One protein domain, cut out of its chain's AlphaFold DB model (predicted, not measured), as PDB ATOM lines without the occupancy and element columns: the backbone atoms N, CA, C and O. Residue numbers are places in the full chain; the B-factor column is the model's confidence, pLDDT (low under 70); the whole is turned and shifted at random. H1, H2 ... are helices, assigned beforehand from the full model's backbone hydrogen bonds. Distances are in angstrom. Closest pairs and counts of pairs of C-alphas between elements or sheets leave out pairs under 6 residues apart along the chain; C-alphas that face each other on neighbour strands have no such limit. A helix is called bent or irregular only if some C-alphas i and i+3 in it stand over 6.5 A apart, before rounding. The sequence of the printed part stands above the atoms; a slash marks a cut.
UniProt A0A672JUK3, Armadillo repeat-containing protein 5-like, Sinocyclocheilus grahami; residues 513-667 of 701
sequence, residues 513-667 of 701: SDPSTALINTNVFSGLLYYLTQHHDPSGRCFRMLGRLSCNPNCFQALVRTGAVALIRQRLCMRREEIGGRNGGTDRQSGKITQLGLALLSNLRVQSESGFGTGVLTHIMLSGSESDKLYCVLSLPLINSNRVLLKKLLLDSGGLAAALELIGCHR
ATOM      1  N   SER A 513      59.571   3.860  39.370       89.81
ATOM      2  CA  SER A 513      58.233   3.512  39.867       89.81
ATOM      3  C   SER A 513      57.144   4.343  39.188       89.81
ATOM      4  O   SER A 513      56.091   3.815  38.827       89.81
ATOM      5  N   ASP A 514      57.424   5.626  38.964       93.38
ATOM      6  CA  ASP A 514      56.591   6.528  38.181       93.38
ATOM      7  C   ASP A 514      57.436   7.263  37.124       93.38
ATOM      8  O   ASP A 514      58.052   8.286  37.422       93.38
ATOM      9  N   PRO A 515      57.476   6.763  35.876       95.06
ATOM     10  CA  PRO A 515      58.212   7.410  34.799       95.06
ATOM     11  C   PRO A 515      57.389   8.488  34.076       95.06
ATOM     12  O   PRO A 515      57.848   9.039  33.071       95.06
ATOM     13  N   SER A 516      56.165   8.784  34.537       94.81
ATOM     14  CA  SER A 516      55.233   9.674  33.835       94.81
ATOM     15  C   SER A 516      55.766  11.103  33.695       94.81
ATOM     16  O   SER A 516      55.706  11.677  32.608       94.81
ATOM     17  N   THR A 517      56.358  11.646  34.758       91.69
ATOM     18  CA  THR A 517      56.898  13.013  34.802       91.69
ATOM     19  C   THR A 517      58.111  13.195  33.893       91.69
ATOM     20  O   THR A 517      58.285  14.259  33.301       91.69
ATOM     21  N   ALA A 518      58.921  12.146  33.743       93.75
ATOM     22  CA  ALA A 518      60.136  12.164  32.943       93.75
ATOM     23  C   ALA A 518      59.860  11.910  31.454       93.75
ATOM     24  O   ALA A 518      60.337  12.645  30.591       93.75
ATOM     25  N   LEU A 519      59.105  10.848  31.141       96.44
ATOM     26  CA  LEU A 519      59.050  10.280  29.789       96.44
ATOM     27  C   LEU A 519      57.737  10.518  29.042       96.44
ATOM     28  O   LEU A 519      57.700  10.348  27.824       96.44
ATOM     29  N   ILE A 520      56.665  10.911  29.732       95.81
ATOM     30  CA  ILE A 520      55.336  11.101  29.125       95.81
ATOM     31  C   ILE A 520      55.035  12.590  28.883       95.81
ATOM     32  O   ILE A 520      53.892  12.998  28.743       95.81
ATOM     33  N   ASN A 521      56.059  13.435  28.782       92.19
ATOM     34  CA  ASN A 521      55.885  14.800  28.291       92.19
ATOM     35  C   ASN A 521      55.607  14.792  26.773       92.19
ATOM     36  O   ASN A 521      56.219  14.012  26.042       92.19
ATOM     37  N   THR A 522      54.743  15.691  26.288       91.44
ATOM     38  CA  THR A 522      54.400  15.863  24.864       91.44
ATOM     39  C   THR A 522      55.627  15.882  23.946       91.44
ATOM     40  O   THR A 522      55.658  15.168  22.941       91.44
ATOM     41  N   ASN A 523      56.676  16.631  24.300       92.81
ATOM     42  CA  ASN A 523      57.892  16.739  23.481       92.81
ATOM     43  C   ASN A 523      58.710  15.441  23.490       92.81
ATOM     44  O   ASN A 523      59.203  14.995  22.455       92.81
ATOM     45  N   VAL A 524      58.815  14.800  24.655       95.81
ATOM     46  CA  VAL A 524      59.574  13.556  24.828       95.81
ATOM     47  C   VAL A 524      58.904  12.418  24.068       95.81
ATOM     48  O   VAL A 524      59.528  11.767  23.230       95.81
ATOM     49  N   PHE A 525      57.608  12.218  24.301       95.50
ATOM     50  CA  PHE A 525      56.858  11.128  23.696       95.50
ATOM     51  C   PHE A 525      56.743  11.292  22.175       95.50
ATOM     52  O   PHE A 525      56.968  10.339  21.429       95.50
ATOM     53  N   SER A 526      56.471  12.508  21.688       94.75
ATOM     54  CA  SER A 526      56.431  12.776  20.245       94.75
ATOM     55  C   SER A 526      57.791  12.573  19.570       94.75
ATOM     56  O   SER A 526      57.819  12.039  18.459       94.75
ATOM     57  N   GLY A 527      58.901  12.915  20.235       95.62
ATOM     58  CA  GLY A 527      60.261  12.652  19.760       95.62
ATOM     59  C   GLY A 527      60.596  11.158  19.683       95.62
ATOM     60  O   GLY A 527      61.179  10.710  18.697       95.62
ATOM     61  N   LEU A 528      60.142  10.352  20.650       96.81
ATOM     62  CA  LEU A 528      60.268   8.887  20.592       96.81
ATOM     63  C   LEU A 528      59.503   8.291  19.401       96.81
ATOM     64  O   LEU A 528      60.045   7.472  18.659       96.81
ATOM     65  N   LEU A 529      58.257   8.727  19.185       95.50
ATOM     66  CA  LEU A 529      57.469   8.303  18.021       95.50
ATOM     67  C   LEU A 529      58.094   8.786  16.705       95.50
ATOM     68  O   LEU A 529      58.027   8.093  15.690       95.50
ATOM     69  N   TYR A 530      58.703   9.973  16.710       94.75
ATOM     70  CA  TYR A 530      59.428  10.499  15.559       94.75
ATOM     71  C   TYR A 530      60.622   9.605  15.209       94.75
ATOM     72  O   TYR A 530      60.695   9.116  14.085       94.75
ATOM     73  N   TYR A 531      61.480   9.285  16.185       95.38
ATOM     74  CA  TYR A 531      62.603   8.363  15.996       95.38
ATOM     75  C   TYR A 531      62.154   7.025  15.395       95.38
ATOM     76  O   TYR A 531      62.698   6.593  14.381       95.38
ATOM     77  N   LEU A 532      61.106   6.408  15.952       93.38
ATOM     78  CA  LEU A 532      60.582   5.133  15.448       93.38
ATOM     79  C   LEU A 532      60.083   5.203  14.003       93.38
ATOM     80  O   LEU A 532      60.138   4.201  13.298       93.38
ATOM     81  N   THR A 533      59.551   6.348  13.572       91.38
ATOM     82  CA  THR A 533      58.922   6.484  12.249       91.38
ATOM     83  C   THR A 533      59.881   6.953  11.162       91.38
ATOM     84  O   THR A 533      59.629   6.639   9.992       91.38
ATOM     85  N   GLN A 534      60.941   7.677  11.531       90.69
ATOM     86  CA  GLN A 534      61.911   8.242  10.590       90.69
ATOM     87  C   GLN A 534      63.209   7.445  10.483       90.69
ATOM     88  O   GLN A 534      63.774   7.372   9.397       90.69
ATOM     89  N   HIS A 535      63.678   6.827  11.572       89.25
ATOM     90  CA  HIS A 535      64.924   6.070  11.531       89.25
ATOM     91  C   HIS A 535      64.773   4.819  10.650       89.25
ATOM     92  O   HIS A 535      63.743   4.142  10.685       89.25
ATOM     93  N   HIS A 536      65.805   4.505   9.862       84.88
ATOM     94  CA  HIS A 536      65.772   3.404   8.891       84.88
ATOM     95  C   HIS A 536      65.676   2.017   9.554       84.88
ATOM     96  O   HIS A 536      64.982   1.139   9.044       84.88
ATOM     97  N   ASP A 537      66.337   1.841  10.700       86.19
ATOM     98  CA  ASP A 537      66.300   0.620  11.510       86.19
ATOM     99  C   ASP A 537      66.240   0.986  13.003       86.19
ATOM    100  O   ASP A 537      67.266   1.085  13.674       86.19
ATOM    101  N   PRO A 538      65.068   1.376  13.533       90.06
ATOM    102  CA  PRO A 538      64.954   1.845  14.906       90.06
ATOM    103  C   PRO A 538      65.225   0.723  15.911       90.06
ATOM    104  O   PRO A 538      64.703  -0.389  15.803       90.06
ATOM    105  N   SER A 539      65.979   1.049  16.957       89.75
ATOM    106  CA  SER A 539      66.406   0.098  17.979       89.75
ATOM    107  C   SER A 539      65.230  -0.552  18.715       89.75
ATOM    108  O   SER A 539      64.355   0.131  19.262       89.75
ATOM    109  N   GLY A 540      65.287  -1.881  18.866       91.00
ATOM    110  CA  GLY A 540      64.335  -2.667  19.660       91.00
ATOM    111  C   GLY A 540      64.217  -2.224  21.127       91.00
ATOM    112  O   GLY A 540      63.181  -2.452  21.756       91.00
ATOM    113  N   ARG A 541      65.221  -1.523  21.677       92.62
ATOM    114  CA  ARG A 541      65.143  -0.926  23.021       92.62
ATOM    115  C   ARG A 541      64.032   0.123  23.113       92.62
ATOM    116  O   ARG A 541      63.319   0.154  24.114       92.62
ATOM    117  N   CYS A 542      63.845   0.937  22.071       95.44
ATOM    118  CA  CYS A 542      62.774   1.933  22.025       95.44
ATOM    119  C   CYS A 542      61.387   1.259  22.014       95.44
ATOM    120  O   CYS A 542      60.503   1.661  22.772       95.44
ATOM    121  N   PHE A 543      61.229   0.161  21.260       95.50
ATOM    122  CA  PHE A 543      60.002  -0.652  21.245       95.50
ATOM    123  C   PHE A 543      59.665  -1.182  22.645       95.50
ATOM    124  O   PHE A 543      58.548  -0.991  23.130       95.50
ATOM    125  N   ARG A 544      60.640  -1.809  23.321       95.44
ATOM    126  CA  ARG A 544      60.458  -2.344  24.681       95.44
ATOM    127  C   ARG A 544      60.154  -1.248  25.700       95.44
ATOM    128  O   ARG A 544      59.339  -1.457  26.594       95.44
ATOM    129  N   MET A 545      60.795  -0.086  25.579       96.62
ATOM    130  CA  MET A 545      60.538   1.068  26.442       96.62
ATOM    131  C   MET A 545      59.098   1.573  26.300       96.62
ATOM    132  O   MET A 545      58.400   1.670  27.306       96.62
ATOM    133  N   LEU A 546      58.614   1.818  25.075       97.50
ATOM    134  CA  LEU A 546      57.221   2.233  24.866       97.50
ATOM    135  C   LEU A 546      56.226   1.165  25.335       97.50
ATOM    136  O   LEU A 546      55.220   1.502  25.958       97.50
ATOM    137  N   GLY A 547      56.534  -0.117  25.104       97.12
ATOM    138  CA  GLY A 547      55.751  -1.236  25.628       97.12
ATOM    139  C   GLY A 547      55.589  -1.156  27.147       97.12
ATOM    140  O   GLY A 547      54.464  -1.144  27.644       97.12
ATOM    141  N   ARG A 548      56.697  -0.996  27.881       97.00
ATOM    142  CA  ARG A 548      56.684  -0.848  29.346       97.00
ATOM    143  C   ARG A 548      55.892   0.369  29.813       97.00
ATOM    144  O   ARG A 548      55.078   0.231  30.721       97.00
ATOM    145  N   LEU A 549      56.075   1.523  29.170       97.44
ATOM    146  CA  LEU A 549      55.329   2.742  29.500       97.44
ATOM    147  C   LEU A 549      53.815   2.556  29.308       97.44
ATOM    148  O   LEU A 549      53.040   2.966  30.165       97.44
ATOM    149  N   SER A 550      53.384   1.887  28.233       96.94
ATOM    150  CA  SER A 550      51.955   1.638  27.971       96.94
ATOM    151  C   SER A 550      51.294   0.673  28.961       96.94
ATOM    152  O   SER A 550      50.088   0.753  29.188       96.94
ATOM    153  N   CYS A 551      52.073  -0.232  29.558       95.50
ATOM    154  CA  CYS A 551      51.591  -1.172  30.568       95.50
ATOM    155  C   CYS A 551      51.627  -0.599  31.991       95.50
ATOM    156  O   CYS A 551      51.045  -1.205  32.889       95.50
ATOM    157  N   ASN A 552      52.324   0.518  32.224       95.38
ATOM    158  CA  ASN A 552      52.497   1.072  33.561       95.38
ATOM    159  C   ASN A 552      51.264   1.912  33.964       95.38
ATOM    160  O   ASN A 552      50.980   2.923  33.311       95.38
ATOM    161  N   PRO A 553      50.544   1.555  35.047       94.75
ATOM    162  CA  PRO A 553      49.360   2.295  35.483       94.75
ATOM    163  C   PRO A 553      49.663   3.754  35.855       94.75
ATOM    164  O   PRO A 553      48.824   4.621  35.614       94.75
ATOM    165  N   ASN A 554      50.867   4.059  36.358       95.50
ATOM    166  CA  ASN A 554      51.267   5.428  36.708       95.50
ATOM    167  C   ASN A 554      51.428   6.320  35.463       95.50
ATOM    168  O   ASN A 554      51.231   7.530  35.524       95.50
ATOM    169  N   CYS A 555      51.691   5.729  34.292       97.19
ATOM    170  CA  CYS A 555      51.759   6.464  33.030       97.19
ATOM    171  C   CYS A 555      50.389   6.738  32.410       97.19
ATOM    172  O   CYS A 555      50.282   7.641  31.582       97.19
ATOM    173  N   PHE A 556      49.346   5.982  32.774       97.31
ATOM    174  CA  PHE A 556      48.055   6.013  32.080       97.31
ATOM    175  C   PHE A 556      47.438   7.416  32.050       97.31
ATOM    176  O   PHE A 556      47.076   7.917  30.986       97.31
ATOM    177  N   GLN A 557      47.379   8.085  33.205       96.56
ATOM    178  CA  GLN A 557      46.830   9.437  33.304       96.56
ATOM    179  C   GLN A 557      47.611  10.437  32.444       96.56
ATOM    180  O   GLN A 557      47.008  11.227  31.720       96.56
ATOM    181  N   ALA A 558      48.943  10.390  32.496       97.12
ATOM    182  CA  ALA A 558      49.797  11.281  31.719       97.12
ATOM    183  C   ALA A 558      49.683  11.019  30.209       97.12
ATOM    184  O   ALA A 558      49.637  11.964  29.424       97.12
ATOM    185  N   LEU A 559      49.568   9.756  29.787       97.38
ATOM    186  CA  LEU A 559      49.410   9.377  28.378       97.38
ATOM    187  C   LEU A 559      48.103   9.913  27.783       97.38
ATOM    188  O   LEU A 559      48.083  10.361  26.637       97.38
ATOM    189  N   VAL A 560      47.018   9.899  28.560       96.88
ATOM    190  CA  VAL A 560      45.747  10.501  28.133       96.88
ATOM    191  C   VAL A 560      45.882  12.022  28.064       96.88
ATOM    192  O   VAL A 560      45.559  12.612  27.039       96.88
ATOM    193  N   ARG A 561      46.420  12.659  29.110       95.75
ATOM    194  CA  ARG A 561      46.549  14.126  29.196       95.75
ATOM    195  C   ARG A 561      47.484  14.757  28.168       95.75
ATOM    196  O   ARG A 561      47.340  15.926  27.848       95.75
ATOM    197  N   THR A 562      48.451  14.008  27.653       94.75
ATOM    198  CA  THR A 562      49.399  14.514  26.646       94.75
ATOM    199  C   THR A 562      48.961  14.247  25.208       94.75
ATOM    200  O   THR A 562      49.711  14.535  24.278       94.75
ATOM    201  N   GLY A 563      47.774  13.664  25.000       93.81
ATOM    202  CA  GLY A 563      47.307  13.270  23.668       93.81
ATOM    203  C   GLY A 563      48.112  12.117  23.052       93.81
ATOM    204  O   GLY A 563      47.967  11.818  21.864       93.81
ATOM    205  N   ALA A 564      48.943  11.428  23.842       95.94
ATOM    206  CA  ALA A 564      49.823  10.364  23.369       95.94
ATOM    207  C   ALA A 564      49.051   9.220  22.692       95.94
ATOM    208  O   ALA A 564      49.523   8.653  21.710       95.94
ATOM    209  N   VAL A 565      47.840   8.913  23.168       96.19
ATOM    210  CA  VAL A 565      46.955   7.886  22.590       96.19
ATOM    211  C   VAL A 565      46.619   8.187  21.127       96.19
ATOM    212  O   VAL A 565      46.749   7.316  20.262       96.19
ATOM    213  N   ALA A 566      46.227   9.430  20.836       92.81
ATOM    214  CA  ALA A 566      45.919   9.871  19.482       92.81
ATOM    215  C   ALA A 566      47.180   9.853  18.602       92.81
ATOM    216  O   ALA A 566      47.142   9.345  17.481       92.81
ATOM    217  N   LEU A 567      48.323  10.298  19.140       93.56
ATOM    218  CA  LEU A 567      49.608  10.260  18.434       93.56
ATOM    219  C   LEU A 567      50.058   8.832  18.093       93.56
ATOM    220  O   LEU A 567      50.566   8.608  16.994       93.56
ATOM    221  N   ILE A 568      49.848   7.856  18.983       96.12
ATOM    222  CA  ILE A 568      50.117   6.433  18.707       96.12
ATOM    223  C   ILE A 568      49.283   5.970  17.510       96.12
ATOM    224  O   ILE A 568      49.814   5.350  16.583       96.12
ATOM    225  N   ARG A 569      47.982   6.290  17.499       94.81
ATOM    226  CA  ARG A 569      47.090   5.924  16.392       94.81
ATOM    227  C   ARG A 569      47.545   6.569  15.084       94.81
ATOM    228  O   ARG A 569      47.734   5.860  14.099       94.81
ATOM    229  N   GLN A 570      47.765   7.880  15.087       91.94
ATOM    230  CA  GLN A 570      48.123   8.648  13.897       91.94
ATOM    231  C   GLN A 570      49.488   8.236  13.328       91.94
ATOM    232  O   GLN A 570      49.600   7.955  12.137       91.94
ATOM    233  N   ARG A 571      50.530   8.172  14.169       91.06
ATOM    234  CA  ARG A 571      51.917   7.980  13.712       91.06
ATOM    235  C   ARG A 571      52.299   6.520  13.500       91.06
ATOM    236  O   ARG A 571      53.095   6.242  12.606       91.06
ATOM    237  N   LEU A 572      51.773   5.599  14.311       93.25
ATOM    238  CA  LEU A 572      52.167   4.186  14.245       93.25
ATOM    239  C   LEU A 572      51.153   3.324  13.482       93.25
ATOM    240  O   LEU A 572      51.555   2.379  12.808       93.25
ATOM    241  N   CYS A 573      49.853   3.636  13.556       91.19
ATOM    242  CA  CYS A 573      48.813   2.782  12.969       91.19
ATOM    243  C   CYS A 573      48.286   3.268  11.614       91.19
ATOM    244  O   CYS A 573      47.877   2.436  10.813       91.19
ATOM    245  N   MET A 574      48.237   4.582  11.366       80.56
ATOM    246  CA  MET A 574      47.599   5.161  10.170       80.56
ATOM    247  C   MET A 574      48.606   5.730   9.165       80.56
ATOM    248  O   MET A 574      48.302   6.691   8.461       80.56
ATOM    249  N   ARG A 575      49.821   5.167   9.101       63.28
ATOM    250  CA  ARG A 575      50.871   5.667   8.207       63.28
ATOM    251  C   ARG A 575      50.355   5.693   6.760       63.28
ATOM    252  O   ARG A 575      50.005   4.662   6.202       63.28
ATOM    253  N   ARG A 576      50.305   6.914   6.219       53.38
ATOM    254  CA  ARG A 576      49.793   7.334   4.908       53.38
ATOM    255  C   ARG A 576      50.173   6.341   3.796       53.38
ATOM    256  O   ARG A 576      51.349   6.221   3.468       53.38
ATOM    257  N   GLU A 577      49.180   5.691   3.188       44.41
ATOM    258  CA  GLU A 577      49.325   4.894   1.950       44.41
ATOM    259  C   GLU A 577      49.615   5.768   0.707       44.41
ATOM    260  O   GLU A 577      49.817   5.266  -0.397       44.41
ATOM    261  N   GLU A 578      49.674   7.093   0.858       43.84
ATOM    262  CA  GLU A 578      49.968   8.018  -0.235       43.84
ATOM    263  C   GLU A 578      51.481   8.185  -0.403       43.84
ATOM    264  O   GLU A 578      52.099   9.051   0.211       43.84
ATOM    265  N   ILE A 579      52.076   7.305  -1.203       40.91
ATOM    266  CA  ILE A 579      52.919   7.615  -2.372       40.91
ATOM    267  C   ILE A 579      53.302   6.252  -2.952       40.91
ATOM    268  O   ILE A 579      54.100   5.498  -2.395       40.91
ATOM    269  N   GLY A 580      52.661   5.914  -4.067       43.03
ATOM    270  CA  GLY A 580      52.922   4.680  -4.783       43.03
ATOM    271  C   GLY A 580      54.375   4.573  -5.240       43.03
ATOM    272  O   GLY A 580      54.964   5.527  -5.741       43.03
ATOM    273  N   GLY A 581      54.904   3.354  -5.149       48.44
ATOM    274  CA  GLY A 581      56.014   2.901  -5.978       48.44
ATOM    275  C   GLY A 581      57.384   2.867  -5.303       48.44
ATOM    276  O   GLY A 581      58.049   3.882  -5.161       48.44
ATOM    277  N   ARG A 582      57.855   1.629  -5.100       45.72
ATOM    278  CA  ARG A 582      59.262   1.196  -4.977       45.72
ATOM    279  C   ARG A 582      59.952   1.526  -3.648       45.72
ATOM    280  O   ARG A 582      60.634   2.531  -3.529       45.72
ATOM    281  N   ASN A 583      59.869   0.582  -2.703       41.12
ATOM    282  CA  ASN A 583      61.032   0.006  -2.006       41.12
ATOM    283  C   ASN A 583      60.577  -1.140  -1.082       41.12
ATOM    284  O   ASN A 583      60.101  -0.906   0.019       41.12
ATOM    285  N   GLY A 584      60.753  -2.398  -1.499       44.84
ATOM    286  CA  GLY A 584      60.320  -3.582  -0.731       44.84
ATOM    287  C   GLY A 584      61.040  -3.819   0.611       44.84
ATOM    288  O   GLY A 584      60.743  -4.794   1.291       44.84
ATOM    289  N   GLY A 585      61.988  -2.957   1.003       47.88
ATOM    290  CA  GLY A 585      62.709  -3.043   2.281       47.88
ATOM    291  C   GLY A 585      62.027  -2.323   3.453       47.88
ATOM    292  O   GLY A 585      62.145  -2.770   4.592       47.88
ATOM    293  N   THR A 586      61.274  -1.248   3.197       54.06
ATOM    294  CA  THR A 586      60.589  -0.456   4.241       54.06
ATOM    295  C   THR A 586      59.323  -1.133   4.766       54.06
ATOM    296  O   THR A 586      58.861  -0.817   5.862       54.06
ATOM    297  N   ASP A 587      58.795  -2.109   4.028       63.09
ATOM    298  CA  ASP A 587      57.500  -2.735   4.299       63.09
ATOM    299  C   ASP A 587      57.524  -3.603   5.570       63.09
ATOM    300  O   ASP A 587      56.649  -3.519   6.433       63.09
ATOM    301  N   ARG A 588      58.614  -4.363   5.776       74.31
ATOM    302  CA  ARG A 588      58.796  -5.176   6.992       74.31
ATOM    303  C   ARG A 588      58.947  -4.309   8.242       74.31
ATOM    304  O   ARG A 588      58.445  -4.675   9.303       74.31
ATOM    305  N   GLN A 589      59.649  -3.182   8.130       80.19
ATOM    306  CA  GLN A 589      59.860  -2.269   9.251       80.19
ATOM    307  C   GLN A 589      58.582  -1.497   9.591       80.19
ATOM    308  O   GLN A 589      58.218  -1.409  10.763       80.19
ATOM    309  N   SER A 590      57.861  -1.024   8.573       82.75
ATOM    310  CA  SER A 590      56.535  -0.421   8.726       82.75
ATOM    311  C   SER A 590      55.576  -1.375   9.448       82.75
ATOM    312  O   SER A 590      54.967  -0.996  10.448       82.75
ATOM    313  N   GLY A 591      55.556  -2.656   9.056       87.50
ATOM    314  CA  GLY A 591      54.760  -3.690   9.723       87.50
ATOM    315  C   GLY A 591      55.077  -3.853  11.215       87.50
ATOM    316  O   GLY A 591      54.157  -3.907  12.032       87.50
ATOM    317  N   LYS A 592      56.363  -3.862  11.606       90.81
ATOM    318  CA  LYS A 592      56.766  -3.915  13.028       90.81
ATOM    319  C   LYS A 592      56.294  -2.686  13.811       90.81
ATOM    320  O   LYS A 592      55.852  -2.817  14.951       90.81
ATOM    321  N   ILE A 593      56.396  -1.496  13.217       92.50
ATOM    322  CA  ILE A 593      55.979  -0.235  13.846       92.50
ATOM    323  C   ILE A 593      54.456  -0.208  14.034       92.50
ATOM    324  O   ILE A 593      53.974   0.149  15.109       92.50
ATOM    325  N   THR A 594      53.691  -0.649  13.034       93.75
ATOM    326  CA  THR A 594      52.230  -0.768  13.139       93.75
ATOM    327  C   THR A 594      51.813  -1.812  14.165       93.75
ATOM    328  O   THR A 594      50.928  -1.544  14.980       93.75
ATOM    329  N   GLN A 595      52.489  -2.963  14.206       94.75
ATOM    330  CA  GLN A 595      52.255  -3.977  15.233       94.75
ATOM    331  C   GLN A 595      52.520  -3.430  16.642       94.75
ATOM    332  O   GLN A 595      51.717  -3.670  17.545       94.75
ATOM    333  N   LEU A 596      53.596  -2.654  16.825       96.19
ATOM    334  CA  LEU A 596      53.851  -1.946  18.079       96.19
ATOM    335  C   LEU A 596      52.687  -1.006  18.410       96.19
ATOM    336  O   LEU A 596      52.146  -1.099  19.504       96.19
ATOM    337  N   GLY A 597      52.266  -0.145  17.479       96.62
ATOM    338  CA  GLY A 597      51.162   0.795  17.701       96.62
ATOM    339  C   GLY A 597      49.877   0.117  18.182       96.62
ATOM    340  O   GLY A 597      49.279   0.553  19.168       96.62
ATOM    341  N   LEU A 598      49.494  -0.994  17.549       96.62
ATOM    342  CA  LEU A 598      48.340  -1.797  17.961       96.62
ATOM    343  C   LEU A 598      48.528  -2.418  19.353       96.62
ATOM    344  O   LEU A 598      47.601  -2.391  20.163       96.62
ATOM    345  N   ALA A 599      49.722  -2.935  19.655       97.81
ATOM    346  CA  ALA A 599      50.035  -3.489  20.970       97.81
ATOM    347  C   ALA A 599      49.969  -2.420  22.077       97.81
ATOM    348  O   ALA A 599      49.367  -2.664  23.122       97.81
ATOM    349  N   LEU A 600      50.506  -1.217  21.837       98.00
ATOM    350  CA  LEU A 600      50.447  -0.105  22.792       98.00
ATOM    351  C   LEU A 600      48.997   0.308  23.087       98.00
ATOM    352  O   LEU A 600      48.630   0.451  24.252       98.00
ATOM    353  N   LEU A 601      48.152   0.450  22.057       97.69
ATOM    354  CA  LEU A 601      46.727   0.763  22.244       97.69
ATOM    355  C   LEU A 601      45.989  -0.354  22.994       97.69
ATOM    356  O   LEU A 601      45.151  -0.068  23.848       97.69
ATOM    357  N   SER A 602      46.331  -1.618  22.730       97.50
ATOM    358  CA  SER A 602      45.788  -2.762  23.468       97.50
ATOM    359  C   SER A 602      46.155  -2.710  24.954       97.50
ATOM    360  O   SER A 602      45.291  -2.923  25.804       97.50
ATOM    361  N   ASN A 603      47.405  -2.383  25.287       97.56
ATOM    362  CA  ASN A 603      47.845  -2.242  26.677       97.56
ATOM    363  C   ASN A 603      47.085  -1.118  27.389       97.56
ATOM    364  O   ASN A 603      46.565  -1.311  28.487       97.56
ATOM    365  N   LEU A 604      46.937   0.033  26.727       97.50
ATOM    366  CA  LEU A 604      46.177   1.160  27.270       97.50
ATOM    367  C   LEU A 604      44.694   0.848  27.423       97.50
ATOM    368  O   LEU A 604      44.061   1.372  28.339       97.50
ATOM    369  N   ARG A 605      44.146  -0.042  26.593       97.12
ATOM    370  CA  ARG A 605      42.780  -0.524  26.770       97.12
ATOM    371  C   ARG A 605      42.591  -1.338  28.036       97.12
ATOM    372  O   ARG A 605      41.647  -1.076  28.776       97.12
ATOM    373  N   VAL A 606      43.519  -2.244  28.330       95.88
ATOM    374  CA  VAL A 606      43.511  -2.990  29.596       95.88
ATOM    375  C   VAL A 606      43.569  -2.031  30.791       95.88
ATOM    376  O   VAL A 606      42.821  -2.197  31.752       95.88
ATOM    377  N   GLN A 607      44.402  -0.985  30.715       95.62
ATOM    378  CA  GLN A 607      44.485   0.026  31.772       95.62
ATOM    379  C   GLN A 607      43.185   0.827  31.909       95.62
ATOM    380  O   GLN A 607      42.699   1.010  33.026       95.62
ATOM    381  N   SER A 608      42.590   1.260  30.795       96.38
ATOM    382  CA  SER A 608      41.378   2.090  30.790       96.38
ATOM    383  C   SER A 608      40.148   1.362  31.344       96.38
ATOM    384  O   SER A 608      39.295   1.979  31.981       96.38
ATOM    385  N   GLU A 609      40.070   0.047  31.129       95.19
ATOM    386  CA  GLU A 609      38.963  -0.808  31.570       95.19
ATOM    387  C   GLU A 609      39.135  -1.298  33.018       95.19
ATOM    388  O   GLU A 609      38.206  -1.858  33.602       95.19
ATOM    389  N   SER A 610      40.291  -1.041  33.638       95.12
ATOM    390  CA  SER A 610      40.500  -1.288  35.065       95.12
ATOM    391  C   SER A 610      39.680  -0.324  35.937       95.12
ATOM    392  O   SER A 610      39.299   0.773  35.514       95.12
ATOM    393  N   GLY A 611      39.441  -0.699  37.201       94.75
ATOM    394  CA  GLY A 611      38.763   0.180  38.161       94.75
ATOM    395  C   GLY A 611      39.512   1.500  38.392       94.75
ATOM    396  O   GLY A 611      38.889   2.559  38.458       94.75
ATOM    397  N   PHE A 612      40.849   1.448  38.430       94.69
ATOM    398  CA  PHE A 612      41.700   2.635  38.518       94.69
ATOM    399  C   PHE A 612      41.571   3.512  37.266       94.69
ATOM    400  O   PHE A 612      41.253   4.695  37.381       94.69
ATOM    401  N   GLY A 613      41.740   2.935  36.072       96.25
ATOM    402  CA  GLY A 613      41.671   3.673  34.808       96.25
ATOM    403  C   GLY A 613      40.303   4.300  34.553       96.25
ATOM    404  O   GLY A 613      40.226   5.460  34.155       96.25
ATOM    405  N   THR A 614      39.221   3.593  34.888       95.00
ATOM    406  CA  THR A 614      37.857   4.142  34.843       95.00
ATOM    407  C   THR A 614      37.719   5.371  35.747       95.00
ATOM    408  O   THR A 614      37.124   6.377  35.347       95.00
ATOM    409  N   GLY A 615      38.293   5.313  36.955       96.00
ATOM    410  CA  GLY A 615      38.346   6.443  37.882       96.00
ATOM    411  C   GLY A 615      39.141   7.622  37.319       96.00
ATOM    412  O   GLY A 615      38.648   8.748  37.339       96.00
ATOM    413  N   VAL A 616      40.318   7.358  36.744       96.44
ATOM    414  CA  VAL A 616      41.172   8.373  36.103       96.44
ATOM    415  C   VAL A 616      40.449   9.058  34.943       96.44
ATOM    416  O   VAL A 616      40.378  10.283  34.919       96.44
ATOM    417  N   LEU A 617      39.869   8.298  34.008       96.12
ATOM    418  CA  LEU A 617      39.138   8.851  32.860       96.12
ATOM    419  C   LEU A 617      37.945   9.702  33.304       96.12
ATOM    420  O   LEU A 617      37.741  10.799  32.792       96.12
ATOM    421  N   THR A 618      37.186   9.221  34.294       94.81
ATOM    422  CA  THR A 618      36.056   9.973  34.858       94.81
ATOM    423  C   THR A 618      36.531  11.272  35.507       94.81
ATOM    424  O   THR A 618      35.945  12.323  35.270       94.81
ATOM    425  N   HIS A 619      37.612  11.225  36.289       95.50
ATOM    426  CA  HIS A 619      38.194  12.410  36.914       95.50
ATOM    427  C   HIS A 619      38.681  13.428  35.873       95.50
ATOM    428  O   HIS A 619      38.403  14.616  36.007       95.50
ATOM    429  N   ILE A 620      39.382  12.979  34.825       95.19
ATOM    430  CA  ILE A 620      39.833  13.855  33.734       95.19
ATOM    431  C   ILE A 620      38.632  14.528  33.055       95.19
ATOM    432  O   ILE A 620      38.640  15.743  32.885       95.19
ATOM    433  N   MET A 621      37.582  13.771  32.731       93.25
ATOM    434  CA  MET A 621      36.390  14.321  32.078       93.25
ATOM    435  C   MET A 621      35.647  15.353  32.932       93.25
ATOM    436  O   MET A 621      35.161  16.349  32.403       93.25
ATOM    437  N   LEU A 622      35.547  15.125  34.244       90.94
ATOM    438  CA  LEU A 622      34.770  15.985  35.142       90.94
ATOM    439  C   LEU A 622      35.556  17.185  35.682       90.94
ATOM    440  O   LEU A 622      34.952  18.188  36.049       90.94
ATOM    441  N   SER A 623      36.880  17.075  35.804       91.00
ATOM    442  CA  SER A 623      37.701  18.048  36.543       91.00
ATOM    443  C   SER A 623      39.000  18.446  35.837       91.00
ATOM    444  O   SER A 623      39.771  19.225  36.393       91.00
ATOM    445  N   GLY A 624      39.275  17.912  34.645       89.88
ATOM    446  CA  GLY A 624      40.418  18.314  33.821       89.88
ATOM    447  C   GLY A 624      40.233  19.683  33.163       89.88
ATOM    448  O   GLY A 624      39.128  20.229  33.130       89.88
ATOM    449  N   SER A 625      41.324  20.226  32.618       92.25
ATOM    450  CA  SER A 625      41.278  21.371  31.698       92.25
ATOM    451  C   SER A 625      40.552  21.009  30.397       92.25
ATOM    452  O   SER A 625      40.367  19.833  30.085       92.25
ATOM    453  N   GLU A 626      40.184  22.006  29.590       90.00
ATOM    454  CA  GLU A 626      39.542  21.759  28.290       90.00
ATOM    455  C   GLU A 626      40.421  20.914  27.350       90.00
ATOM    456  O   GLU A 626      39.934  19.982  26.713       90.00
ATOM    457  N   SER A 627      41.740  21.138  27.356       90.69
ATOM    458  CA  SER A 627      42.704  20.301  26.629       90.69
ATOM    459  C   SER A 627      42.725  18.850  27.125       90.69
ATOM    460  O   SER A 627      42.672  17.918  26.323       90.69
ATOM    461  N   ASP A 628      42.747  18.638  28.444       93.25
ATOM    462  CA  ASP A 628      42.726  17.310  29.061       93.25
ATOM    463  C   ASP A 628      41.442  16.544  28.701       93.25
ATOM    464  O   ASP A 628      41.492  15.350  28.383       93.25
ATOM    465  N   LYS A 629      40.289  17.227  28.737       92.88
ATOM    466  CA  LYS A 629      38.992  16.665  28.339       92.88
ATOM    467  C   LYS A 629      38.994  16.284  26.864       92.88
ATOM    468  O   LYS A 629      38.615  15.159  26.544       92.88
ATOM    469  N   LEU A 630      39.470  17.167  25.983       92.31
ATOM    470  CA  LEU A 630      39.571  16.894  24.548       92.31
ATOM    471  C   LEU A 630      40.423  15.649  24.281       92.31
ATOM    472  O   LEU A 630      39.969  14.722  23.608       92.31
ATOM    473  N   TYR A 631      41.626  15.571  24.857       94.25
ATOM    474  CA  TYR A 631      42.484  14.400  24.678       94.25
ATOM    475  C   TYR A 631      41.861  13.124  25.246       94.25
ATOM    476  O   TYR A 631      41.985  12.059  24.636       94.25
ATOM    477  N   CYS A 632      41.146  13.214  26.370       95.38
ATOM    478  CA  CYS A 632      40.391  12.093  26.925       95.38
ATOM    479  C   CYS A 632      39.306  11.610  25.954       95.38
ATOM    480  O   CYS A 632      39.257  10.420  25.633       95.38
ATOM    481  N   VAL A 633      38.499  12.523  25.411       94.25
ATOM    482  CA  VAL A 633      37.434  12.217  24.443       94.25
ATOM    483  C   VAL A 633      37.995  11.571  23.179       94.25
ATOM    484  O   VAL A 633      37.478  10.539  22.754       94.25
ATOM    485  N   LEU A 634      39.086  12.105  22.625       91.94
ATOM    486  CA  LEU A 634      39.761  11.529  21.453       91.94
ATOM    487  C   LEU A 634      40.379  10.151  21.744       91.94
ATOM    488  O   LEU A 634      40.470   9.304  20.855       91.94
ATOM    489  N   SER A 635      40.782   9.906  22.992       95.19
ATOM    490  CA  SER A 635      41.358   8.628  23.418       95.19
ATOM    491  C   SER A 635      40.301   7.535  23.580       95.19
ATOM    492  O   SER A 635      40.550   6.388  23.207       95.19
ATOM    493  N   LEU A 636      39.124   7.863  24.127       94.81
ATOM    494  CA  LEU A 636      38.100   6.896  24.544       94.81
ATOM    495  C   LEU A 636      37.725   5.856  23.465       94.81
ATOM    496  O   LEU A 636      37.752   4.667  23.788       94.81
ATOM    497  N   PRO A 637      37.449   6.223  22.196       92.62
ATOM    498  CA  PRO A 637      37.129   5.249  21.147       92.62
ATOM    499  C   PRO A 637      38.285   4.304  20.800       92.62
ATOM    500  O   PRO A 637      38.058   3.214  20.277       92.62
ATOM    501  N   LEU A 638      39.526   4.725  21.058       93.88
ATOM    502  CA  LEU A 638      40.736   3.975  20.722       93.88
ATOM    503  C   LEU A 638      41.116   2.979  21.817       93.88
ATOM    504  O   LEU A 638      41.680   1.926  21.516       93.88
ATOM    505  N   ILE A 639      40.824   3.314  23.077       95.88
ATOM    506  CA  ILE A 639      41.302   2.555  24.238       95.88
ATOM    507  C   ILE A 639      40.188   2.028  25.131       95.88
ATOM    508  O   ILE A 639      40.504   1.455  26.157       95.88
ATOM    509  N   ASN A 640      38.902   2.192  24.836       92.44
ATOM    510  CA  ASN A 640      37.855   1.654  25.705       92.44
ATOM    511  C   ASN A 640      36.742   0.993  24.898       92.44
ATOM    512  O   ASN A 640      36.254   1.550  23.920       92.44
ATOM    513  N   SER A 641      36.335  -0.206  25.312       92.12
ATOM    514  CA  SER A 641      35.235  -0.946  24.681       92.12
ATOM    515  C   SER A 641      33.994  -1.093  25.557       92.12
ATOM    516  O   SER A 641      32.971  -1.620  25.107       92.12
ATOM    517  N   ASN A 642      34.051  -0.612  26.801       92.75
ATOM    518  CA  ASN A 642      32.928  -0.650  27.719       92.75
ATOM    519  C   ASN A 642      31.884   0.387  27.294       92.75
ATOM    520  O   ASN A 642      31.971   1.572  27.614       92.75
ATOM    521  N   ARG A 643      30.848  -0.088  26.597       91.19
ATOM    522  CA  ARG A 643      29.758   0.746  26.067       91.19
ATOM    523  C   ARG A 643      29.062   1.592  27.135       91.19
ATOM    524  O   ARG A 643      28.615   2.691  26.822       91.19
ATOM    525  N   VAL A 644      28.975   1.105  28.375       92.62
ATOM    526  CA  VAL A 644      28.342   1.843  29.480       92.62
ATOM    527  C   VAL A 644      29.203   3.037  29.875       92.62
ATOM    528  O   VAL A 644      28.697   4.151  29.987       92.62
ATOM    529  N   LEU A 645      30.510   2.818  30.036       91.06
ATOM    530  CA  LEU A 645      31.444   3.888  30.373       91.06
ATOM    531  C   LEU A 645      31.576   4.901  29.231       91.06
ATOM    532  O   LEU A 645      31.523   6.102  29.480       91.06
ATOM    533  N   LEU A 646      31.677   4.426  27.987       93.06
ATOM    534  CA  LEU A 646      31.707   5.279  26.798       93.06
ATOM    535  C   LEU A 646      30.471   6.173  26.718       93.06
ATOM    536  O   LEU A 646      30.614   7.380  26.555       93.06
ATOM    537  N   LYS A 647      29.264   5.612  26.883       93.00
ATOM    538  CA  LYS A 647      28.023   6.397  26.905       93.00
ATOM    539  C   LYS A 647      28.067   7.463  28.000       93.00
ATOM    540  O   LYS A 647      27.792   8.627  27.726       93.00
ATOM    541  N   LYS A 648      28.468   7.073  29.212       93.44
ATOM    542  CA  LYS A 648      28.540   7.981  30.357       93.44
ATOM    543  C   LYS A 648      29.490   9.153  30.107       93.44
ATOM    544  O   LYS A 648      29.134  10.293  30.384       93.44
ATOM    545  N   LEU A 649      30.699   8.885  29.614       93.44
ATOM    546  CA  LEU A 649      31.733   9.912  29.459       93.44
ATOM    547  C   LEU A 649      31.558  10.747  28.183       93.44
ATOM    548  O   LEU A 649      31.738  11.960  28.229       93.44
ATOM    549  N   LEU A 650      31.184  10.126  27.059       92.19
ATOM    550  CA  LEU A 650      31.032  10.828  25.781       92.19
ATOM    551  C   LEU A 650      29.701  11.574  25.675       92.19
ATOM    552  O   LEU A 650      29.678  12.673  25.132       92.19
ATOM    553  N   LEU A 651      28.602  10.996  26.170       90.44
ATOM    554  CA  LEU A 651      27.260  11.562  25.999       90.44
ATOM    555  C   LEU A 651      26.750  12.188  27.295       90.44
ATOM    556  O   LEU A 651      26.532  13.395  27.338       90.44
ATOM    557  N   ASP A 652      26.615  11.401  28.365       90.31
ATOM    558  CA  ASP A 652      25.947  11.872  29.590       90.31
ATOM    559  C   ASP A 652      26.747  12.978  30.308       90.31
ATOM    560  O   ASP A 652      26.171  13.832  30.976       90.31
ATOM    561  N   SER A 653      28.075  12.979  30.149       86.31
ATOM    562  CA  SER A 653      28.982  14.002  30.699       86.31
ATOM    563  C   SER A 653      29.295  15.130  29.705       86.31
ATOM    564  O   SER A 653      30.148  15.963  29.994       86.31
ATOM    565  N   GLY A 654      28.667  15.143  28.521       84.88
ATOM    566  CA  GLY A 654      28.869  16.179  27.501       84.88
ATOM    567  C   GLY A 654      30.228  16.154  26.788       84.88
ATOM    568  O   GLY A 654      30.545  17.098  26.072       84.88
ATOM    569  N   GLY A 655      31.035  15.097  26.943       87.00
ATOM    570  CA  GLY A 655      32.395  15.053  26.392       87.00
ATOM    571  C   GLY A 655      32.463  15.219  24.871       87.00
ATOM    572  O   GLY A 655      33.311  15.947  24.366       87.00
ATOM    573  N   LEU A 656      31.545  14.589  24.134       86.69
ATOM    574  CA  LEU A 656      31.490  14.716  22.678       86.69
ATOM    575  C   LEU A 656      31.092  16.131  22.239       86.69
ATOM    576  O   LEU A 656      31.645  16.630  21.266       86.69
ATOM    577  N   ALA A 657      30.171  16.779  22.958       85.69
ATOM    578  CA  ALA A 657      29.775  18.157  22.672       85.69
ATOM    579  C   ALA A 657      30.953  19.119  22.885       85.69
ATOM    580  O   ALA A 657      31.288  19.868  21.976       85.69
ATOM    581  N   ALA A 658      31.657  18.994  24.016       82.06
ATOM    582  CA  ALA A 658      32.843  19.799  24.313       82.06
ATOM    583  C   ALA A 658      33.955  19.629  23.259       82.06
ATOM    584  O   ALA A 658      34.594  20.596  22.855       82.06
ATOM    585  N   ALA A 659      34.173  18.403  22.769       82.12
ATOM    586  CA  ALA A 659      35.147  18.162  21.707       82.12
ATOM    587  C   ALA A 659      34.727  18.784  20.361       82.12
ATOM    588  O   ALA A 659      35.579  19.299  19.643       82.12
ATOM    589  N   LEU A 660      33.436  18.745  20.019       83.88
ATOM    590  CA  LEU A 660      32.918  19.341  18.782       83.88
ATOM    591  C   LEU A 660      32.934  20.873  18.817       83.88
ATOM    592  O   LEU A 660      33.237  21.479  17.797       83.88
ATOM    593  N   GLU A 661      32.666  21.490  19.969       81.81
ATOM    594  CA  GLU A 661      32.784  22.944  20.154       81.81
ATOM    595  C   GLU A 661      34.228  23.418  19.938       81.81
ATOM    596  O   GLU A 661      34.457  24.365  19.194       81.81
ATOM    597  N   LEU A 662      35.215  22.700  20.487       72.81
ATOM    598  CA  LEU A 662      36.637  23.010  20.290       72.81
ATOM    599  C   LEU A 662      37.091  22.871  18.828       72.81
ATOM    600  O   LEU A 662      37.938  23.635  18.376       72.81
ATOM    601  N   ILE A 663      36.531  21.912  18.082       69.25
ATOM    602  CA  ILE A 663      36.798  21.758  16.640       69.25
ATOM    603  C   ILE A 663      36.063  22.840  15.829       69.25
ATOM    604  O   ILE A 663      36.573  23.291  14.806       69.25
ATOM    605  N   GLY A 664      34.874  23.259  16.275       65.06
ATOM    606  CA  GLY A 664      34.056  24.289  15.634       65.06
ATOM    607  C   GLY A 664      34.642  25.696  15.755       65.06
ATOM    608  O   GLY A 664      34.763  26.378  14.743       65.06
ATOM    609  N   CYS A 665      35.083  26.103  16.951       55.62
ATOM    610  CA  CYS A 665      35.674  27.427  17.183       55.62
ATOM    611  C   CYS A 665      36.951  27.667  16.363       55.62
ATOM    612  O   CYS A 665      37.198  28.783  15.925       55.62
ATOM    613  N   HIS A 666      37.735  26.622  16.079       52.50
ATOM    614  CA  HIS A 666      38.971  26.758  15.300       52.50
ATOM    615  C   HIS A 666      38.731  27.048  13.804       52.50
ATOM    616  O   HIS A 666      39.681  27.325  13.073       52.50
ATOM    617  N   ARG A 667      37.477  26.954  13.342       47.59
ATOM    618  CA  ARG A 667      37.067  27.188  11.952       47.59
ATOM    619  C   ARG A 667      36.553  28.609  11.708       47.59
ATOM    620  O   ARG A 667      36.489  29.016  10.560       47.59
TER     621      ARG A 667
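AT A GLANCE: This is residues 513 to 667 of the 701 residues of the protein "Armadillo repeat-containing protein 5-like" of Sinocyclocheilus grahami (UniProt A0A672JUK3). Start from the long helix H6: H3 and H5 run alongside it and H2 lies beside H5, while H7, H8 and H9 fold back and forth as a second group near the end of H6, with H7 and H8 crosswise to it. H4 packs on H6, H7 and H8, H1 packs on H4, H10 packs on H8, and residues 576 to 584 of the loop before H6 stick out. The printed part has 155 residues with ten named helices, H1 to H10 in order along the chain, and no named strand; its class is all helix. H2, H3, H5, H6, H7, H8 and H9 form a bundle, helices packed together, part aligned and part crossed. The whole is compact, with a radius of gyration of the C-alphas of 16.3 A and spans of 49 by 41 by 27 A.

IN THESE COORDINATES: Find C-alpha 586 at (60.589, -0.456, 4.241); from there H6 runs 34.9 A to C-alpha 609 at (38.963, -0.808, 31.570). Before it come H1, residues 516 to 519, H2, 522 to 534, 17.8 A, H3, 540 to 551, 16.8 A, H4, 553 to 561, and H5, 564 to 573. After it come H7, 611 to 623, 18.0 A, H8, 626 to 639, 19.7 A, H9, 643 to 652, and H10, 655 to 665, which ends at C-alpha 665 at (35.674, 27.427, 17.183). H4 and H8 are only just irregular: C-alphas 554 and 557 are 6.9 A apart, and C-alphas 634 and 637 are 6.8 A apart.

HOW THE PARTS SIT: Look at the hub, H8, which touches six helices. Its residues 638 to 639 touch H6, closest at C-alphas 605 and 639, 4.3 A, only just about perpendicular at 73 degrees. H7 and H8 are a helical hairpin, closest at C-alphas 621 and 629, 5.1 A. H8 and H9 are another, closest at C-alphas 633 and 650, 6.7 A. H10 touches H8 at C-alphas 659 and 630, 5.4 A, and H4 touches it at C-alphas 561 and 628, 5.0 A. H5 and H6 are a helical hairpin, closest at C-alphas 573 and 594, 4.9 A. H3 touches H6 at C-alphas 551 and 603, 5.5 A, a shallow tilt of 19 degrees, the same way. H2 touches H5 at C-alphas 529 and 571, 7.0 A. H1 touches H4 at C-alphas 516 and 555, 4.8 A. H2 and H8 are apart. Every O i to N i+4 pair is within hydrogen-bond range in H2, H3, H5, H6, H7, H9 and H10, against 3 of 5 in H4 and 8 of 10 in H8; H1 is too short for one.

THE WHOLE: The C-alphas farthest apart, of Arg 582 and Ser 623, are 49.7 A apart. The printed part has no cut. The link from H5 to H6, 12 residues, is long. Look for pLDDT under 70 at residues 575 to 587 and 663 to 667.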